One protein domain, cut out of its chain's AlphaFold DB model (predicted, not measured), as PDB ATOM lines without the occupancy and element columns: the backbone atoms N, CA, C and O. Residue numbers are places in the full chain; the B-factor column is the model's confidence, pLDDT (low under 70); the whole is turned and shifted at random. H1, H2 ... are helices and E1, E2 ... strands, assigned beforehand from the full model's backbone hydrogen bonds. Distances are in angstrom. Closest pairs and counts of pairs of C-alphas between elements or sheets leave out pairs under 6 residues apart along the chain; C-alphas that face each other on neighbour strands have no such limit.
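What this domain is: This is residues 5 to 60 and 93 to 169 of the 319 residues of the protein "Methenyltetrahydromethanopterin cyclohydrolase" of Chloroflexi bacterium (UniProt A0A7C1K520). A strongly twisted sheet of six strands runs through the middle, with two long helices, H1 and H3, side by side over one face and one long helix, H6, over the other, giving three layers. H4 stands beside the strands at the sheet's level, while the short helices H2 and H5 lie toward the two far ends of the domain. The printed part has 133 residues, with six named helices and six named strands in the order H1 H2 E1 E2 H3 E3 E4 H4 H5 E5 H6 E6. The sheet is mixed, in the order E1 E2 E6 E5 E4 E3, and the class is mixed, helices and strands. The whole is compact, with a radius of gyration of the C-alphas of 13.4 A and spans of 40 by 33 by 22 A.

How they stand to each other: Inner strands E6, residues 164 to 168, and E5, residues 135 to 140, are parallel, with N 167 and O 137 within hydrogen-bond range at 2.8 A. E2, residues 34 to 37, is parallel to E6, with N 36 and O 166 2.8 A apart. Edge strand E1, residues 25 to 28, forms a hairpin with E2, N 35 and O 27 being 2.8 A apart. E4, residues 105 to 110, is antiparallel to E5 at 117 degrees, with N 110 and O 138 2.9 A apart. Edge strand E3, residues 98 to 102, forms a hairpin with E4, with N 109 and O 98 2.8 A apart. The strand-helix-strand unit E5, H6, E6, two parallel neighbour strands with a helix between, has a right-handed crossover; H6 is residues 147 to 157. H3, residues 46 to 56, is on the opposite face from H6, at a height over the sheet of 10.4 A. H1, residues 5 to 17, touches H3, closest at C-alphas Ala 8 and Ala 55, 4.5 A, at a shallow tilt of 22 degrees, opposite ways. H4, residues 113 to 117, touches H6, closest at C-alphas Ala 117 and Cys 157, 4.4 A. H2, residues 19 to 22, only grazes the sheet with residues 19 to 20; H5, residues 121 to 124, is not on it. In H1, H3, H4 and H6 every O i to N i+4 pair is within hydrogen-bond range; H2 and H5 are too short for such a pair.

Where its parts are: E5 measures 16.4 A from first to last C-alpha, E4 15.8 A, H1 18.1 A, and H3 and H6 15.1 A each. H1 begins at C-alpha 5, (79.152, -21.845, 96.456), and E6 ends at C-alpha 168, (86.693, -30.459, 84.362).

The domain as a whole: The two C-alphas farthest apart, those of Gln 20 and Gln 124, are 40.7 A apart. Residues 61 to 92 are not printed, and C-alphas 60 and 93 are 9.1 A apart across this cut. Of the links that are printed whole, none is long. The mean pLDDT of the printed part is 97.5, and no printed residue is under 70.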
ATOM      1  N   ASN A   5      78.945 -20.396  96.433       98.88
ATOM      2  CA  ASN A   5      79.152 -21.845  96.456       98.88
ATOM      3  C   ASN A   5      77.844 -22.612  96.627       98.88
ATOM      4  O   ASN A   5      77.650 -23.621  95.955       98.88
ATOM      5  N   ARG A   6      76.926 -22.147  97.488       98.81
ATOM      6  CA  ARG A   6      75.618 -22.806  97.652       98.81
ATOM      7  C   ARG A   6      74.778 -22.704  96.378       98.81
ATOM      8  O   ARG A   6      74.191 -23.702  95.972       98.81
ATOM      9  N   GLN A   7      74.765 -21.537  95.733       98.69
ATOM     10  CA  GLN A   7      74.045 -21.333  94.470       98.69
ATOM     11  C   GLN A   7      74.619 -22.203  93.343       98.69
ATOM     12  O   GLN A   7      73.881 -22.926  92.674       98.69
ATOM     13  N   ALA A   8      75.945 -22.215  93.176       98.81
ATOM     14  CA  ALA A   8      76.582 -23.082  92.190       98.81
ATOM     15  C   ALA A   8      76.379 -24.570  92.498       98.81
ATOM     16  O   ALA A   8      76.171 -25.349  91.573       98.81
ATOM     17  N   ALA A   9      76.382 -24.978  93.772       98.81
ATOM     18  CA  ALA A   9      76.100 -26.359  94.150       98.81
ATOM     19  C   ALA A   9      74.708 -26.796  93.669       98.81
ATOM     20  O   ALA A   9      74.581 -27.885  93.121       98.81
ATOM     21  N   THR A  10      73.685 -25.938  93.771       98.62
ATOM     22  CA  THR A  10      72.349 -26.230  93.222       98.62
ATOM     23  C   THR A  10      72.378 -26.466  91.711       98.62
ATOM     24  O   THR A  10      71.786 -27.439  91.243       98.62
ATOM     25  N   ILE A  11      73.091 -25.631  90.949       98.81
ATOM     26  CA  ILE A  11      73.252 -25.809  89.494       98.81
ATOM     27  C   ILE A  11      73.946 -27.143  89.198       98.81
ATOM     28  O   ILE A  11      73.512 -27.912  88.344       98.81
ATOM     29  N   VAL A  12      75.005 -27.451  89.942       98.56
ATOM     30  CA  VAL A  12      75.811 -28.656  89.746       98.56
ATOM     31  C   VAL A  12      75.051 -29.936  90.111       98.56
ATOM     32  O   VAL A  12      75.190 -30.937  89.408       98.56
ATOM     33  N   GLU A  13      74.195 -29.920  91.138       98.75
ATOM     34  CA  GLU A  13      73.297 -31.049  91.421       98.75
ATOM     35  C   GLU A  13      72.318 -31.297  90.267       98.75
ATOM     36  O   GLU A  13      72.095 -32.442  89.871       98.75
ATOM     37  N   GLN A  14      71.770 -30.234  89.671       98.56
ATOM     38  CA  GLN A  14      70.895 -30.359  88.503       98.56
ATOM     39  C   GLN A  14      71.647 -30.916  87.290       98.56
ATOM     40  O   GLN A  14      71.104 -31.756  86.570       98.56
ATOM     41  N   MET A  15      72.900 -30.494  87.083       98.62
ATOM     42  CA  MET A  15      73.757 -31.058  86.040       98.62
ATOM     43  C   MET A  15      73.966 -32.560  86.253       98.62
ATOM     44  O   MET A  15      73.751 -33.341  85.328       98.62
ATOM     45  N   ALA A  16      74.324 -32.974  87.472       98.50
ATOM     46  CA  ALA A  16      74.555 -34.377  87.805       98.50
ATOM     47  C   ALA A  16      73.292 -35.235  87.614       98.50
ATOM     48  O   ALA A  16      73.363 -36.316  87.031       98.50
ATOM     49  N   ALA A  17      72.123 -34.727  88.014       98.56
ATOM     50  CA  ALA A  17      70.839 -35.399  87.799       98.56
ATOM     51  C   ALA A  17      70.473 -35.556  86.309       98.56
ATOM     52  O   ALA A  17      69.679 -36.424  85.952       98.56
ATOM     53  N   GLN A  18      71.049 -34.733  85.428       98.12
ATOM     54  CA  GLN A  18      70.814 -34.745  83.982       98.12
ATOM     55  C   GLN A  18      72.042 -35.210  83.188       98.12
ATOM     56  O   GLN A  18      72.156 -34.886  82.003       98.12
ATOM     57  N   ALA A  19      72.949 -35.974  83.810       98.50
ATOM     58  CA  ALA A  19      74.265 -36.267  83.248       98.50
ATOM     59  C   ALA A  19      74.212 -36.816  81.809       98.50
ATOM     60  O   ALA A  19      74.880 -36.296  80.916       98.50
ATOM     61  N   GLN A  20      73.329 -37.790  81.555       97.94
ATOM     62  CA  GLN A  20      73.134 -38.372  80.224       97.94
ATOM     63  C   GLN A  20      72.655 -37.339  79.193       97.94
ATOM     64  O   GLN A  20      73.169 -37.303  78.079       97.94
ATOM     65  N   ARG A  21      71.693 -36.477  79.558       98.06
ATOM     66  CA  ARG A  21      71.154 -35.434  78.665       98.06
ATOM     67  C   ARG A  21      72.215 -34.397  78.307       98.06
ATOM     68  O   ARG A  21      72.207 -33.862  77.205       98.06
ATOM     69  N   LEU A  22      73.087 -34.082  79.260       98.44
ATOM     70  CA  LEU A  22      74.150 -33.095  79.101       98.44
ATOM     71  C   LEU A  22      75.420 -33.675  78.463       98.44
ATOM     72  O   LEU A  22      76.327 -32.906  78.155       98.44
ATOM     73  N   GLY A  23      75.492 -34.997  78.269       98.12
ATOM     74  CA  GLY A  23      76.674 -35.670  77.730       98.12
ATOM     75  C   GLY A  23      77.872 -35.660  78.684       98.12
ATOM     76  O   GLY A  23      79.006 -35.711  78.219       98.12
ATOM     77  N   ILE A  24      77.639 -35.562  79.995       98.75
ATOM     78  CA  ILE A  24      78.683 -35.431  81.028       98.75
ATOM     79  C   ILE A  24      78.806 -36.723  81.838       98.75
ATOM     80  O   ILE A  24      77.868 -37.522  81.895       98.75
ATOM     81  N   THR A  25      79.939 -36.915  82.513       98.62
ATOM     82  CA  THR A  25      80.105 -38.020  83.473       98.62
ATOM     83  C   THR A  25      80.372 -37.494  84.873       98.62
ATOM     84  O   THR A  25      80.943 -36.417  85.045       98.62
ATOM     85  N   VAL A  26      79.925 -38.242  85.881       98.62
ATOM     86  CA  VAL A  26      80.068 -37.887  87.294       98.62
ATOM     87  C   VAL A  26      80.771 -39.034  88.003       98.62
ATOM     88  O   VAL A  26      80.281 -40.161  87.997       98.62
ATOM     89  N   THR A  27      81.899 -38.734  88.635       98.44
ATOM     90  CA  THR A  27      82.726 -39.702  89.361       98.44
ATOM     91  C   THR A  27      82.979 -39.190  90.774       98.44
ATOM     92  O   THR A  27      83.064 -37.985  90.999       98.44
ATOM     93  N   THR A  28      83.111 -40.098  91.736       98.62
ATOM     94  CA  THR A  28      83.515 -39.765  93.109       98.62
ATOM     95  C   THR A  28      84.893 -40.360  93.365       98.62
ATOM     96  O   THR A  28      85.113 -41.535  93.079       98.62
ATOM     97  N   LEU A  29      85.824 -39.541  93.849       98.56
ATOM     98  CA  LEU A  29      87.162 -39.983  94.237       98.56
ATOM     99  C   LEU A  29      87.128 -40.694  95.598       98.56
ATOM    100  O   LEU A  29      86.153 -40.575  96.341       98.56
ATOM    101  N   SER A  30      88.205 -41.392  95.964       98.50
ATOM    102  CA  SER A  30      88.269 -42.143  97.227       98.50
ATOM    103  C   SER A  30      88.170 -41.233  98.455       98.50
ATOM    104  O   SER A  30      87.577 -41.623  99.457       98.50
ATOM    105  N   CYS A  31      88.680 -39.996  98.372       98.31
ATOM    106  CA  CYS A  31      88.518 -38.988  99.426       98.31
ATOM    107  C   CYS A  31      87.077 -38.442  99.555       98.31
ATOM    108  O   CYS A  31      86.784 -37.670 100.469       98.31
ATOM    109  N   GLY A  32      86.165 -38.822  98.652       98.62
ATOM    110  CA  GLY A  32      84.760 -38.407  98.628       98.62
ATOM    111  C   GLY A  32      84.466 -37.190  97.748       98.62
ATOM    112  O   GLY A  32      83.298 -36.868  97.542       98.62
ATOM    113  N   ALA A  33      85.485 -36.513  97.211       98.81
ATOM    114  CA  ALA A  33      85.276 -35.390  96.303       98.81
ATOM    115  C   ALA A  33      84.633 -35.838  94.987       98.81
ATOM    116  O   ALA A  33      84.983 -36.878  94.424       98.81
ATOM    117  N   ARG A  34      83.712 -35.022  94.472       98.81
ATOM    118  CA  ARG A  34      83.034 -35.280  93.201       98.81
ATOM    119  C   ARG A  34      83.777 -34.609  92.052       98.81
ATOM    120  O   ARG A  34      84.149 -33.442  92.148       98.81
ATOM    121  N   VAL A  35      83.930 -35.325  90.945       98.69
ATOM    122  CA  VAL A  35      84.491 -34.822  89.688       98.69
ATOM    123  C   VAL A  35      83.445 -34.969  88.595       98.69
ATOM    124  O   VAL A  35      82.889 -36.051  88.411       98.69
ATOM    125  N   ILE A  36      83.172 -33.882  87.884       98.75
ATOM    126  CA  ILE A  36      82.274 -33.862  86.731       98.75
ATOM    127  C   ILE A  36      83.108 -33.598  85.488       98.75
ATOM    128  O   ILE A  36      83.732 -32.546  85.374       98.75
ATOM    129  N   ASP A  37      83.111 -34.549  84.564       98.62
ATOM    130  CA  ASP A  37      83.782 -34.406  83.278       98.62
ATOM    131  C   ASP A  37      82.839 -33.786  82.251       98.62
ATOM    132  O   ASP A  37      81.798 -34.366  81.925       98.62
ATOM    133  N   LEU A  38      83.217 -32.613  81.743       98.00
ATOM    134  CA  LEU A  38      82.451 -31.853  80.760       98.00
ATOM    135  C   LEU A  38      83.013 -31.974  79.343       98.00
ATOM    136  O   LEU A  38      82.427 -31.391  78.431       98.00
ATOM    137  N   GLY A  39      84.140 -32.666  79.147       96.06
ATOM    138  CA  GLY A  39      84.781 -32.697  77.833       96.06
ATOM    139  C   GLY A  39      86.215 -33.212  77.758       96.06
ATOM    140  O   GLY A  39      86.818 -33.090  76.700       96.06
ATOM    141  N   LEU A  40      86.789 -33.741  78.843       93.44
ATOM    142  CA  LEU A  40      88.108 -34.374  78.803       93.44
ATOM    143  C   LEU A  40      88.022 -35.796  78.232       93.44
ATOM    144  O   LEU A  40      88.845 -36.193  77.413       93.44
ATOM    145  N   LYS A  41      87.021 -36.570  78.668       94.69
ATOM    146  CA  LYS A  41      86.650 -37.876  78.095       94.69
ATOM    147  C   LYS A  41      85.169 -37.936  77.727       94.69
ATOM    148  O   LYS A  41      84.793 -38.668  76.817       94.69
ATOM    149  N   ALA A  42      84.330 -37.208  78.458       97.00
ATOM    150  CA  ALA A  42      82.913 -37.057  78.162       97.00
ATOM    151  C   ALA A  42      82.688 -36.236  76.881       97.00
ATOM    152  O   ALA A  42      83.528 -35.430  76.494       97.00
ATOM    153  N   THR A  43      81.531 -36.401  76.239       95.88
ATOM    154  CA  THR A  43      81.174 -35.627  75.036       95.88
ATOM    155  C   THR A  43      80.926 -34.150  75.357       95.88
ATOM    156  O   THR A  43      81.253 -33.269  74.562       95.88
ATOM    157  N   GLY A  44      80.320 -33.873  76.514       96.00
ATOM    158  CA  GLY A  44      79.848 -32.544  76.881       96.00
ATOM    159  C   GLY A  44      78.738 -32.032  75.963       96.00
ATOM    160  O   GLY A  44      78.029 -32.790  75.301       96.00
ATOM    161  N   GLY A  45      78.580 -30.708  75.921       96.94
ATOM    162  CA  GLY A  45      77.602 -30.068  75.050       96.94
ATOM    163  C   GLY A  45      77.405 -28.583  75.338       96.94
ATOM    164  O   GLY A  45      77.887 -28.063  76.345       96.94
ATOM    165  N   LEU A  46      76.624 -27.910  74.484       98.38
ATOM    166  CA  LEU A  46      76.243 -26.504  74.675       98.38
ATOM    167  C   LEU A  46      75.590 -26.281  76.044       98.38
ATOM    168  O   LEU A  46      76.017 -25.421  76.808       98.38
ATOM    169  N   LEU A  47      74.580 -27.090  76.381       98.56
ATOM    170  CA  LEU A  47      73.856 -26.963  77.649       98.56
ATOM    171  C   LEU A  47      74.756 -27.239  78.863       98.56
ATOM    172  O   LEU A  47      74.633 -26.545  79.867       98.56
ATOM    173  N   ALA A  48      75.695 -28.188  78.759       98.56
ATOM    174  CA  ALA A  48      76.690 -28.424  79.804       98.56
ATOM    175  C   ALA A  48      77.598 -27.196  79.994       98.56
ATOM    176  O   ALA A  48      77.845 -26.777  81.124       98.56
ATOM    177  N   GLY A  49      78.024 -26.571  78.891       98.69
ATOM    178  CA  GLY A  49      78.778 -25.318  78.896       98.69
ATOM    179  C   GLY A  49      78.011 -24.152  79.519       98.69
ATOM    180  O   GLY A  49      78.562 -23.444  80.358       98.69
ATOM    181  N   LYS A  50      76.721 -23.990  79.186       98.75
ATOM    182  CA  LYS A  50      75.840 -22.978  79.795       98.75
ATOM    183  C   LYS A  50      75.767 -23.160  81.311       98.75
ATOM    184  O   LYS A  50      76.039 -22.214  82.042       98.75
ATOM    185  N   CYS A  51      75.454 -24.366  81.787       98.75
ATOM    186  CA  CYS A  51      75.371 -24.631  83.224       98.75
ATOM    187  C   CYS A  51      76.722 -24.422  83.923       98.75
ATOM    188  O   CYS A  51      76.766 -23.870  85.017       98.75
ATOM    189  N   THR A  52      77.832 -24.792  83.275       98.81
ATOM    190  CA  THR A  52      79.190 -24.549  83.796       98.81
ATOM    191  C   THR A  52      79.493 -23.057  83.911       98.81
ATOM    192  O   THR A  52      80.078 -22.626  84.901       98.81
ATOM    193  N   ALA A  53      79.075 -22.253  82.933       98.81
ATOM    194  CA  ALA A  53      79.234 -20.804  82.957       98.81
ATOM    195  C   ALA A  53      78.387 -20.135  84.057       98.81
ATOM    196  O   ALA A  53      78.860 -19.239  84.750       98.81
ATOM    197  N   GLU A  54      77.152 -20.590  84.264       98.88
ATOM    198  CA  GLU A  54      76.288 -20.089  85.344       98.88
ATOM    199  C   GLU A  54      76.809 -20.523  86.727       98.88
ATOM    200  O   GLU A  54      76.810 -19.732  87.674       98.88
ATOM    201  N   ALA A  55      77.346 -21.743  86.843       98.81
ATOM    202  CA  ALA A  55      78.025 -22.213  88.048       98.81
ATOM    203  C   ALA A  55      79.329 -21.442  88.317       98.81
ATOM    204  O   ALA A  55      79.617 -21.123  89.471       98.81
ATOM    205  N   SER A  56      80.102 -21.087  87.283       98.75
ATOM    206  CA  SER A  56      81.318 -20.279  87.444       98.75
ATOM    207  C   SER A  56      81.001 -18.843  87.857       98.75
ATOM    208  O   SER A  56      81.733 -18.283  88.668       98.75
ATOM    209  N   LEU A  57      79.862 -18.288  87.435       98.81
ATOM    210  CA  LEU A  57      79.292 -17.041  87.962       98.81
ATOM    211  C   LEU A  57      78.733 -17.173  89.390       98.81
ATOM    212  O   LEU A  57      78.225 -16.195  89.933       98.81
ATOM    213  N   GLY A  58      78.776 -18.356  90.007       98.50
ATOM    214  CA  GLY A  58      78.244 -18.554  91.353       98.50
ATOM    215  C   GLY A  58      76.720 -18.441  91.423       98.50
ATOM    216  O   GLY A  58      76.197 -18.030  92.453       98.50
ATOM    217  N   GLY A  59      76.014 -18.704  90.317       98.19
ATOM    218  CA  GLY A  59      74.569 -18.477  90.192       98.19
ATOM    219  C   GLY A  59      74.152 -17.001  90.179       98.19
ATOM    220  O   GLY A  59      72.968 -16.706  90.297       98.19
ATOM    221  N   MET A  60      75.102 -16.070  90.035       98.12
ATOM    222  CA  MET A  60      74.850 -14.620  90.055       98.12
ATOM    223  C   MET A  60      74.514 -14.029  88.680       98.12
ATOM    224  O   MET A  60      74.364 -12.813  88.555       98.12
ATOM    225  N   SER A  93      83.992 -14.942  91.815       98.69
ATOM    226  CA  SER A  93      83.677 -16.301  91.361       98.69
ATOM    227  C   SER A  93      84.277 -16.617  89.982       98.69
ATOM    228  O   SER A  93      85.286 -17.319  89.912       98.69
ATOM    229  N   GLN A  94      83.736 -16.077  88.884       98.69
ATOM    230  CA  GLN A  94      84.045 -16.532  87.514       98.69
ATOM    231  C   GLN A  94      85.500 -16.318  87.074       98.69
ATOM    232  O   GLN A  94      86.012 -17.098  86.271       98.69
ATOM    233  N   TYR A  95      86.175 -15.281  87.576       97.50
ATOM    234  CA  TYR A  95      87.556 -14.973  87.215       97.50
ATOM    235  C   TYR A  95      88.471 -16.191  87.433       97.50
ATOM    236  O   TYR A  95      88.444 -16.850  88.471       97.50
ATOM    237  N   ALA A  96      89.284 -16.497  86.427       92.50
ATOM    238  CA  ALA A  96      90.189 -17.637  86.420       92.50
ATOM    239  C   ALA A  96      91.565 -17.233  86.963       92.50
ATOM    240  O   ALA A  96      92.547 -17.167  86.229       92.50
ATOM    241  N   GLY A  97      91.615 -16.879  88.247       91.44
ATOM    242  CA  GLY A  97      92.839 -16.385  88.884       91.44
ATOM    243  C   GLY A  97      93.557 -17.401  89.775       91.44
ATOM    244  O   GLY A  97      94.674 -17.131  90.223       91.44
ATOM    245  N   TRP A  98      92.973 -18.578  90.033       96.44
ATOM    246  CA  TRP A  98      93.580 -19.563  90.930       96.44
ATOM    247  C   TRP A  98      94.420 -20.596  90.172       96.44
ATOM    248  O   TRP A  98      93.936 -21.656  89.790       96.44
ATOM    249  N   GLY A  99      95.715 -20.327  90.002       95.81
ATOM    250  CA  GLY A  99      96.661 -21.323  89.488       95.81
ATOM    251  C   GLY A  99      96.888 -22.470  90.483       95.81
ATOM    252  O   GLY A  99      97.402 -22.252  91.585       95.81
ATOM    253  N   ILE A 100      96.532 -23.698  90.104       95.81
ATOM    254  CA  ILE A 100      96.683 -24.897  90.938       95.81
ATOM    255  C   ILE A 100      97.786 -25.764  90.340       95.81
ATOM    256  O   ILE A 100      97.616 -26.341  89.271       95.81
ATOM    257  N   ARG A 101      98.919 -25.861  91.047       94.75
ATOM    258  CA  ARG A 101     100.089 -26.642  90.622       94.75
ATOM    259  C   ARG A 101     100.547 -27.599  91.717       94.75
ATOM    260  O   ARG A 101     100.870 -27.145  92.820       94.75
ATOM    261  N   ARG A 102     100.563 -28.903  91.439       94.25
ATOM    262  CA  ARG A 102     100.978 -29.970  92.371       94.25
ATOM    263  C   ARG A 102     101.536 -31.151  91.581       94.25
ATOM    264  O   ARG A 102     100.805 -31.749  90.801       94.25
ATOM    265  N   GLY A 103     102.821 -31.460  91.763       91.81
ATOM    266  CA  GLY A 103     103.518 -32.422  90.903       91.81
ATOM    267  C   GLY A 103     103.338 -32.056  89.427       91.81
ATOM    268  O   GLY A 103     103.520 -30.895  89.054       91.81
ATOM    269  N   ASP A 104     102.887 -33.024  88.634       91.06
ATOM    270  CA  ASP A 104     102.605 -32.861  87.202       91.06
ATOM    271  C   ASP A 104     101.204 -32.292  86.911       91.06
ATOM    272  O   ASP A 104     100.853 -32.026  85.760       91.06
ATOM    273  N   PHE A 105     100.375 -32.087  87.940       95.69
ATOM    274  CA  PHE A 105      99.062 -31.477  87.777       95.69
ATOM    275  C   PHE A 105      99.183 -29.955  87.679       95.69
ATOM    276  O   PHE A 105      99.704 -29.290  88.584       95.69
ATOM    277  N   PHE A 106      98.616 -29.403  86.608       94.75
ATOM    278  CA  PHE A 106      98.385 -27.976  86.439       94.75
ATOM    279  C   PHE A 106      96.980 -27.731  85.888       94.75
ATOM    280  O   PHE A 106      96.584 -28.333  84.889       94.75
ATOM    281  N   ALA A 107      96.245 -26.831  86.535       95.62
ATOM    282  CA  ALA A 107      94.980 -26.312  86.035       95.62
ATOM    283  C   ALA A 107      94.773 -24.870  86.503       95.62
ATOM    284  O   ALA A 107      95.256 -24.468  87.570       95.62
ATOM    285  N   ILE A 108      94.007 -24.110  85.723       95.19
ATOM    286  CA  ILE A 108      93.519 -22.796  86.132       95.19
ATOM    287  C   ILE A 108      92.134 -22.981  86.754       95.19
ATOM    288  O   ILE A 108      91.191 -23.444  86.111       95.19
ATOM    289  N   GLY A 109      92.032 -22.643  88.035       97.31
ATOM    290  CA  GLY A 109      90.806 -22.676  88.812       97.31
ATOM    291  C   GLY A 109      89.997 -21.394  88.649       97.31
ATOM    292  O   GLY A 109      90.500 -20.287  88.858       97.31
ATOM    293  N   SER A 110      88.719 -21.563  88.333       98.31
ATOM    294  CA  SER A 110      87.684 -20.527  88.352       98.31
ATOM    295  C   SER A 110      86.485 -20.991  89.182       98.31
ATOM    296  O   SER A 110      86.404 -22.149  89.603       98.31
ATOM    297  N   GLY A 111      85.539 -20.091  89.425       98.56
ATOM    298  CA  GLY A 111      84.310 -20.398  90.142       98.56
ATOM    299  C   GLY A 111      84.369 -20.137  91.649       98.56
ATOM    300  O   GLY A 111      85.362 -19.637  92.187       98.56
ATOM    301  N   PRO A 112      83.276 -20.464  92.347       98.75
ATOM    302  CA  PRO A 112      82.966 -19.902  93.658       98.75
ATOM    303  C   PRO A 112      83.862 -20.403  94.792       98.75
ATOM    304  O   PRO A 112      84.008 -19.707  95.797       98.75
ATOM    305  N   ALA A 113      84.531 -21.552  94.644       98.81
ATOM    306  CA  ALA A 113      85.525 -22.034  95.605       98.81
ATOM    307  C   ALA A 113      86.628 -20.994  95.878       98.81
ATOM    308  O   ALA A 113      87.149 -20.907  96.993       98.81
ATOM    309  N   ARG A 114      86.936 -20.144  94.889       98.50
ATOM    310  CA  ARG A 114      87.871 -19.024  95.039       98.50
ATOM    311  C   ARG A 114      87.459 -18.073  96.158       98.50
ATOM    312  O   ARG A 114      88.320 -17.632  96.910       98.50
ATOM    313  N   ALA A 115      86.164 -17.810  96.330       98.56
ATOM    314  CA  ALA A 115      85.656 -16.916  97.370       98.56
ATOM    315  C   ALA A 115      85.760 -17.491  98.796       98.56
ATOM    316  O   ALA A 115      85.687 -16.719  99.753       98.56
ATOM    317  N   LEU A 116      85.962 -18.808  98.942       98.69
ATOM    318  CA  LEU A 116      86.296 -19.459 100.217       98.69
ATOM    319  C   LEU A 116      87.806 -19.454 100.465       98.69
ATOM    320  O   LEU A 116      88.262 -19.136 101.562       98.69
ATOM    321  N   ALA A 117      88.586 -19.815  99.442       98.12
ATOM    322  CA  ALA A 117      90.036 -19.919  99.550       98.12
ATOM    323  C   ALA A 117      90.721 -18.550  99.664       98.12
ATOM    324  O   ALA A 117      91.690 -18.404 100.411       98.12
ATOM    325  N   ALA A 118      90.222 -17.567  98.910       96.94
ATOM    326  CA  ALA A 118      90.669 -16.181  98.857       96.94
ATOM    327  C   ALA A 118      92.198 -16.011  98.779       96.94
ATOM    328  O   ALA A 118      92.777 -15.137  99.422       96.94
ATOM    329  N   THR A 119      92.865 -16.869  98.003       93.56
ATOM    330  CA  THR A 119      94.333 -16.909  97.910       93.56
ATOM    331  C   THR A 119      94.922 -15.858  96.971       93.56
ATOM    332  O   THR A 119      96.134 -15.665  96.950       93.56
ATOM    333  N   GLU A 120      94.089 -15.218  96.156       95.44
ATOM    334  CA  GLU A 120      94.513 -14.334  95.070       95.44
ATOM    335  C   GLU A 120      94.493 -12.855  95.498       95.44
ATOM    336  O   GLU A 120      93.567 -12.446  96.202       95.44
ATOM    337  N   PRO A 121      95.423 -12.003  95.020       94.56
ATOM    338  CA  PRO A 121      95.463 -10.582  95.383       94.56
ATOM    339  C   PRO A 121      94.189  -9.796  95.051       94.56
ATOM    340  O   PRO A 121      93.879  -8.826  95.737       94.56
ATOM    341  N   VAL A 122      93.427 -10.216  94.030       95.19
ATOM    342  CA  VAL A 122      92.171  -9.553  93.634       95.19
ATOM    343  C   VAL A 122      91.198  -9.438  94.806       95.19
ATOM    344  O   VAL A 122      90.536  -8.424  94.953       95.19
ATOM    345  N   PHE A 123      91.190 -10.417  95.709       96.75
ATOM    346  CA  PHE A 123      90.322 -10.440  96.877       96.75
ATOM    347  C   PHE A 123      90.620  -9.327  97.901       96.75
ATOM    348  O   PHE A 123      89.797  -9.086  98.781       96.75
ATOM    349  N   GLN A 124      91.754  -8.626  97.809       94.44
ATOM    350  CA  GLN A 124      92.028  -7.418  98.604       94.44
ATOM    351  C   GLN A 124      91.255  -6.189  98.098       94.44
ATOM    352  O   GLN A 124      91.132  -5.206  98.818       94.44
ATOM    353  N   GLN A 125      90.745  -6.249  96.866       94.00
ATOM    354  CA  GLN A 125      90.022  -5.168  96.192       94.00
ATOM    355  C   GLN A 125      88.506  -5.420  96.136       94.00
ATOM    356  O   GLN A 125      87.771  -4.588  95.614       94.00
ATOM    357  N   LEU A 126      88.048  -6.566  96.650       96.06
ATOM    358  CA  LEU A 126      86.644  -6.973  96.669       96.06
ATOM    359  C   LEU A 126      86.113  -6.947  98.104       96.06
ATOM    360  O   LEU A 126      86.812  -7.379  99.024       96.06
ATOM    361  N   ASP A 127      84.857  -6.549  98.275       95.19
ATOM    362  CA  ASP A 127      84.130  -6.556  99.551       95.19
ATOM    363  C   ASP A 127      83.328  -7.857  99.755       95.19
ATOM    364  O   ASP A 127      82.281  -7.907 100.401       95.19
ATOM    365  N   TYR A 128      83.815  -8.951  99.161       97.75
ATOM    366  CA  TYR A 128      83.155 -10.248  99.208       97.75
ATOM    367  C   TYR A 128      84.102 -11.385  99.595       97.75
ATOM    368  O   TYR A 128      85.214 -11.540  99.073       97.75
ATOM    369  N   ARG A 129      83.606 -12.224 100.503       97.56
ATOM    370  CA  ARG A 129      84.104 -13.560 100.838       97.56
ATOM    371  C   ARG A 129      82.896 -14.447 101.050       97.56
ATOM    372  O   ARG A 129      81.925 -14.015 101.666       97.56
ATOM    373  N   ASP A 130      82.963 -15.678 100.569       98.44
ATOM    374  CA  ASP A 130      81.888 -16.624 100.830       98.44
ATOM    375  C   ASP A 130      82.077 -17.278 102.207       98.44
ATOM    376  O   ASP A 130      83.185 -17.357 102.744       98.44
ATOM    377  N   ASN A 131      80.981 -17.764 102.775       97.50
ATOM    378  CA  ASN A 131      80.964 -18.592 103.969       97.50
ATOM    379  C   ASN A 131      80.005 -19.763 103.728       97.50
ATOM    380  O   ASN A 131      78.789 -19.656 103.915       97.50
ATOM    381  N   ALA A 132      80.569 -20.879 103.273       98.31
ATOM    382  CA  ALA A 132      79.831 -22.067 102.880       98.31
ATOM    383  C   ALA A 132      80.520 -23.336 103.379       98.31
ATOM    384  O   ALA A 132      81.724 -23.380 103.607       98.31
ATOM    385  N   ASP A 133      79.723 -24.389 103.512       98.19
ATOM    386  CA  ASP A 133      80.140 -25.746 103.866       98.19
ATOM    387  C   ASP A 133      80.303 -26.652 102.632       98.19
ATOM    388  O   ASP A 133      80.452 -27.865 102.771       98.19
ATOM    389  N   VAL A 134      80.248 -26.061 101.436       98.81
ATOM    390  CA  VAL A 134      80.420 -26.688 100.122       98.81
ATOM    391  C   VAL A 134      81.345 -25.841  99.270       98.81
ATOM    392  O   VAL A 134      81.341 -24.619  99.401       98.81
ATOM    393  N   ALA A 135      82.103 -26.482  98.384       98.94
ATOM    394  CA  ALA A 135      82.961 -25.803  97.423       98.94
ATOM    395  C   ALA A 135      82.698 -26.319  96.005       98.94
ATOM    396  O   ALA A 135      82.677 -27.530  95.774       98.94
ATOM    397  N   VAL A 136      82.535 -25.400  95.052       98.94
ATOM    398  CA  VAL A 136      82.450 -25.716  93.619       98.94
ATOM    399  C   VAL A 136      83.575 -24.999  92.887       98.94
ATOM    400  O   VAL A 136      83.715 -23.782  92.993       98.94
ATOM    401  N   ILE A 137      84.379 -25.749  92.141       98.88
ATOM    402  CA  ILE A 137      85.481 -25.207  91.343       98.88
ATOM    403  C   ILE A 137      85.395 -25.727  89.911       98.88
ATOM    404  O   ILE A 137      85.062 -26.888  89.684       98.88
ATOM    405  N   ILE A 138      85.706 -24.863  88.951       98.75
ATOM    406  CA  ILE A 138      85.850 -25.217  87.543       98.75
ATOM    407  C   ILE A 138      87.345 -25.216  87.237       98.75
ATOM    408  O   ILE A 138      88.038 -24.234  87.511       98.75
ATOM    409  N   LEU A 139      87.833 -26.324  86.695       98.19
ATOM    410  CA  LEU A 139      89.230 -26.565  86.379       98.19
ATOM    411  C   LEU A 139      89.401 -26.615  84.864       98.19
ATOM    412  O   LEU A 139      88.884 -27.503  84.183       98.19
ATOM    413  N   GLU A 140      90.157 -25.650  84.361       95.31
ATOM    414  CA  GLU A 140      90.638 -25.614  82.987       95.31
ATOM    415  C   GLU A 140      92.023 -26.271  82.958       95.31
ATOM    416  O   GLU A 140      93.006 -25.711  83.451       95.31
ATOM    417  N   GLY A 141      92.081 -27.512  82.480       91.56
ATOM    418  CA  GLY A 141      93.293 -28.326  82.480       91.56
ATOM    419  C   GLY A 141      93.083 -29.680  81.804       91.56
ATOM    420  O   GLY A 141      91.953 -30.123  81.604       91.56
ATOM    421  N   ARG A 142      94.197 -30.332  81.459       89.44
ATOM    422  CA  ARG A 142      94.229 -31.569  80.649       89.44
ATOM    423  C   ARG A 142      94.424 -32.838  81.484       89.44
ATOM    424  O   ARG A 142      94.268 -33.950  80.989       89.44
ATOM    425  N   THR A 143      94.787 -32.677  82.752       93.38
ATOM    426  CA  THR A 143      95.108 -33.787  83.652       93.38
ATOM    427  C   THR A 143      93.937 -34.035  84.589       93.38
ATOM    428  O   THR A 143      93.378 -33.102  85.163       93.38
ATOM    429  N   TRP A 144      93.565 -35.302  84.763       95.31
ATOM    430  CA  TRP A 144      92.511 -35.686  85.698       95.31
ATOM    431  C   TRP A 144      92.956 -35.438  87.153       95.31
ATOM    432  O   TRP A 144      94.058 -35.860  87.516       95.31
ATOM    433  N   PRO A 145      92.144 -34.783  88.004       96.12
ATOM    434  CA  PRO A 145      92.505 -34.554  89.399       96.12
ATOM    435  C   PRO A 145      92.414 -35.854  90.209       96.12
ATOM    436  O   PRO A 145      91.486 -36.647  90.043       96.12
ATOM    437  N   ASN A 146      93.372 -36.060  91.111       97.00
ATOM    438  CA  ASN A 146      93.393 -37.179  92.058       97.00
ATOM    439  C   ASN A 146      92.993 -36.717  93.479       97.00
ATOM    440  O   ASN A 146      92.663 -35.546  93.691       97.00
ATOM    441  N   ASP A 147      93.042 -37.635  94.450       98.31
ATOM    442  CA  ASP A 147      92.729 -37.341  95.857       98.31
ATOM    443  C   ASP A 147      93.610 -36.219  96.435       98.31
ATOM    444  O   ASP A 147      93.098 -35.321  97.098       98.31
ATOM    445  N   GLU A 148      94.911 -36.192  96.122       98.06
ATOM    446  CA  GLU A 148      95.830 -35.149  96.603       98.06
ATOM    447  C   GLU A 148      95.391 -33.747  96.145       98.06
ATOM    448  O   GLU A 148      95.381 -32.796  96.940       98.06
ATOM    449  N   ILE A 149      94.988 -33.614  94.874       98.31
ATOM    450  CA  ILE A 149      94.483 -32.354  94.313       98.31
ATOM    451  C   ILE A 149      93.177 -31.946  94.995       98.31
ATOM    452  O   ILE A 149      93.035 -30.794  95.416       98.31
ATOM    453  N   ALA A 150      92.240 -32.885  95.135       98.62
ATOM    454  CA  ALA A 150      90.947 -32.632  95.755       98.62
ATOM    455  C   ALA A 150      91.095 -32.183  97.214       98.62
ATOM    456  O   ALA A 150      90.537 -31.163  97.622       98.62
ATOM    457  N   GLU A 151      91.902 -32.892  97.999       98.62
ATOM    458  CA  GLU A 151      92.169 -32.534  99.384       98.62
ATOM    459  C   GLU A 151      92.882 -31.186  99.506       98.62
ATOM    460  O   GLU A 151      92.586 -30.409 100.414       98.62
ATOM    461  N   TYR A 152      93.813 -30.873  98.599       98.56
ATOM    462  CA  TYR A 152      94.463 -29.567  98.574       98.56
ATOM    463  C   TYR A 152      93.446 -28.432  98.397       98.56
ATOM    464  O   TYR A 152      93.458 -27.476  99.182       98.56
ATOM    465  N   ILE A 153      92.559 -28.546  97.405       98.56
ATOM    466  CA  ILE A 153      91.525 -27.542  97.130       98.56
ATOM    467  C   ILE A 153      90.555 -27.452  98.314       98.56
ATOM    468  O   ILE A 153      90.286 -26.350  98.798       98.56
ATOM    469  N   ALA A 154      90.091 -28.590  98.835       98.75
ATOM    470  CA  ALA A 154      89.170 -28.652  99.968       98.75
ATOM    471  C   ALA A 154      89.758 -27.987 101.225       98.75
ATOM    472  O   ALA A 154      89.106 -27.141 101.837       98.75
ATOM    473  N   ARG A 155      91.031 -28.268 101.552       98.56
ATOM    474  CA  ARG A 155      91.751 -27.619 102.664       98.56
ATOM    475  C   ARG A 155      91.835 -26.107 102.486       98.56
ATOM    476  O   ARG A 155      91.609 -25.372 103.444       98.56
ATOM    477  N   LYS A 156      92.150 -25.631 101.277       98.44
ATOM    478  CA  LYS A 156      92.201 -24.189 100.983       98.44
ATOM    479  C   LYS A 156      90.832 -23.530 101.139       98.44
ATOM    480  O   LYS A 156      90.766 -22.441 101.693       98.44
ATOM    481  N   CYS A 157      89.764 -24.222 100.750       98.69
ATOM    482  CA  CYS A 157      88.383 -23.763 100.909       98.69
ATOM    483  C   CYS A 157      87.801 -24.000 102.314       98.69
ATOM    484  O   CYS A 157      86.679 -23.583 102.573       98.69
ATOM    485  N   ARG A 158      88.539 -24.665 103.216       98.44
ATOM    486  CA  ARG A 158      88.094 -25.040 104.572       98.44
ATOM    487  C   ARG A 158      86.808 -25.881 104.591       98.44
ATOM    488  O   ARG A 158      85.999 -25.758 105.506       98.44
ATOM    489  N   VAL A 159      86.650 -26.763 103.608       98.75
ATOM    490  CA  VAL A 159      85.563 -27.755 103.542       98.75
ATOM    491  C   VAL A 159      86.136 -29.171 103.591       98.75
ATOM    492  O   VAL A 159      87.326 -29.376 103.343       98.75
ATOM    493  N   SER A 160      85.307 -30.169 103.901       98.50
ATOM    494  CA  SER A 160      85.721 -31.566 103.739       98.50
ATOM    495  C   SER A 160      85.776 -31.941 102.249       98.50
ATOM    496  O   SER A 160      85.003 -31.390 101.460       98.50
ATOM    497  N   PRO A 161      86.633 -32.892 101.828       98.62
ATOM    498  CA  PRO A 161      86.691 -33.310 100.425       98.62
ATOM    499  C   PRO A 161      85.343 -33.818  99.893       98.62
ATOM    500  O   PRO A 161      84.965 -33.473  98.782       98.62
ATOM    501  N   ALA A 162      84.544 -34.502 100.719       98.56
ATOM    502  CA  ALA A 162      83.179 -34.930 100.380       98.56
ATOM    503  C   ALA A 162      82.196 -33.784 100.058       98.56
ATOM    504  O   ALA A 162      81.100 -34.018  99.555       98.56
ATOM    505  N   ARG A 163      82.566 -32.537 100.366       98.69
ATOM    506  CA  ARG A 163      81.790 -31.325 100.072       98.69
ATOM    507  C   ARG A 163      82.384 -30.506  98.922       98.69
ATOM    508  O   ARG A 163      81.903 -29.406  98.650       98.69
ATOM    509  N   LEU A 164      83.413 -31.024  98.251       98.94
ATOM    510  CA  LEU A 164      84.029 -30.429  97.070       98.94
ATOM    511  C   LEU A 164      83.463 -31.069  95.797       98.94
ATOM    512  O   LEU A 164      83.467 -32.291  95.648       98.94
ATOM    513  N   THR A 165      83.029 -30.237  94.849       98.94
ATOM    514  CA  THR A 165      82.795 -30.656  93.461       98.94
ATOM    515  C   THR A 165      83.735 -29.919  92.508       98.94
ATOM    516  O   THR A 165      83.804 -28.691  92.523       98.94
ATOM    517  N   MET A 166      84.442 -30.676  91.671       98.81
ATOM    518  CA  MET A 166      85.362 -30.182  90.647       98.81
ATOM    519  C   MET A 166      84.778 -30.445  89.258       98.81
ATOM    520  O   MET A 166      84.471 -31.587  88.923       98.81
ATOM    521  N   LEU A 167      84.614 -29.401  88.453       98.81
ATOM    522  CA  LEU A 167      84.139 -29.484  87.073       98.81
ATOM    523  C   LEU A 167      85.352 -29.400  86.144       98.81
ATOM    524  O   LEU A 167      86.047 -28.389  86.152       98.81
ATOM    525  N   MET A 168      85.607 -30.435  85.345       98.06
ATOM    526  CA  MET A 168      86.693 -30.459  84.362       98.06
ATOM    527  C   MET A 168      86.182 -29.944  83.019       98.06
ATOM    528  O   MET A 168      85.401 -30.632  82.363       98.06
ATOM    529  N   ALA A 169      86.621 -28.752  82.616       96.31
ATOM    530  CA  ALA A 169      86.226 -28.096  81.368       96.31
ATOM    531  C   ALA A 169      87.475 -27.636  80.590       96.31
ATOM    532  O   ALA A 169      87.846 -26.462  80.692       96.31
TER     533      ALA A 169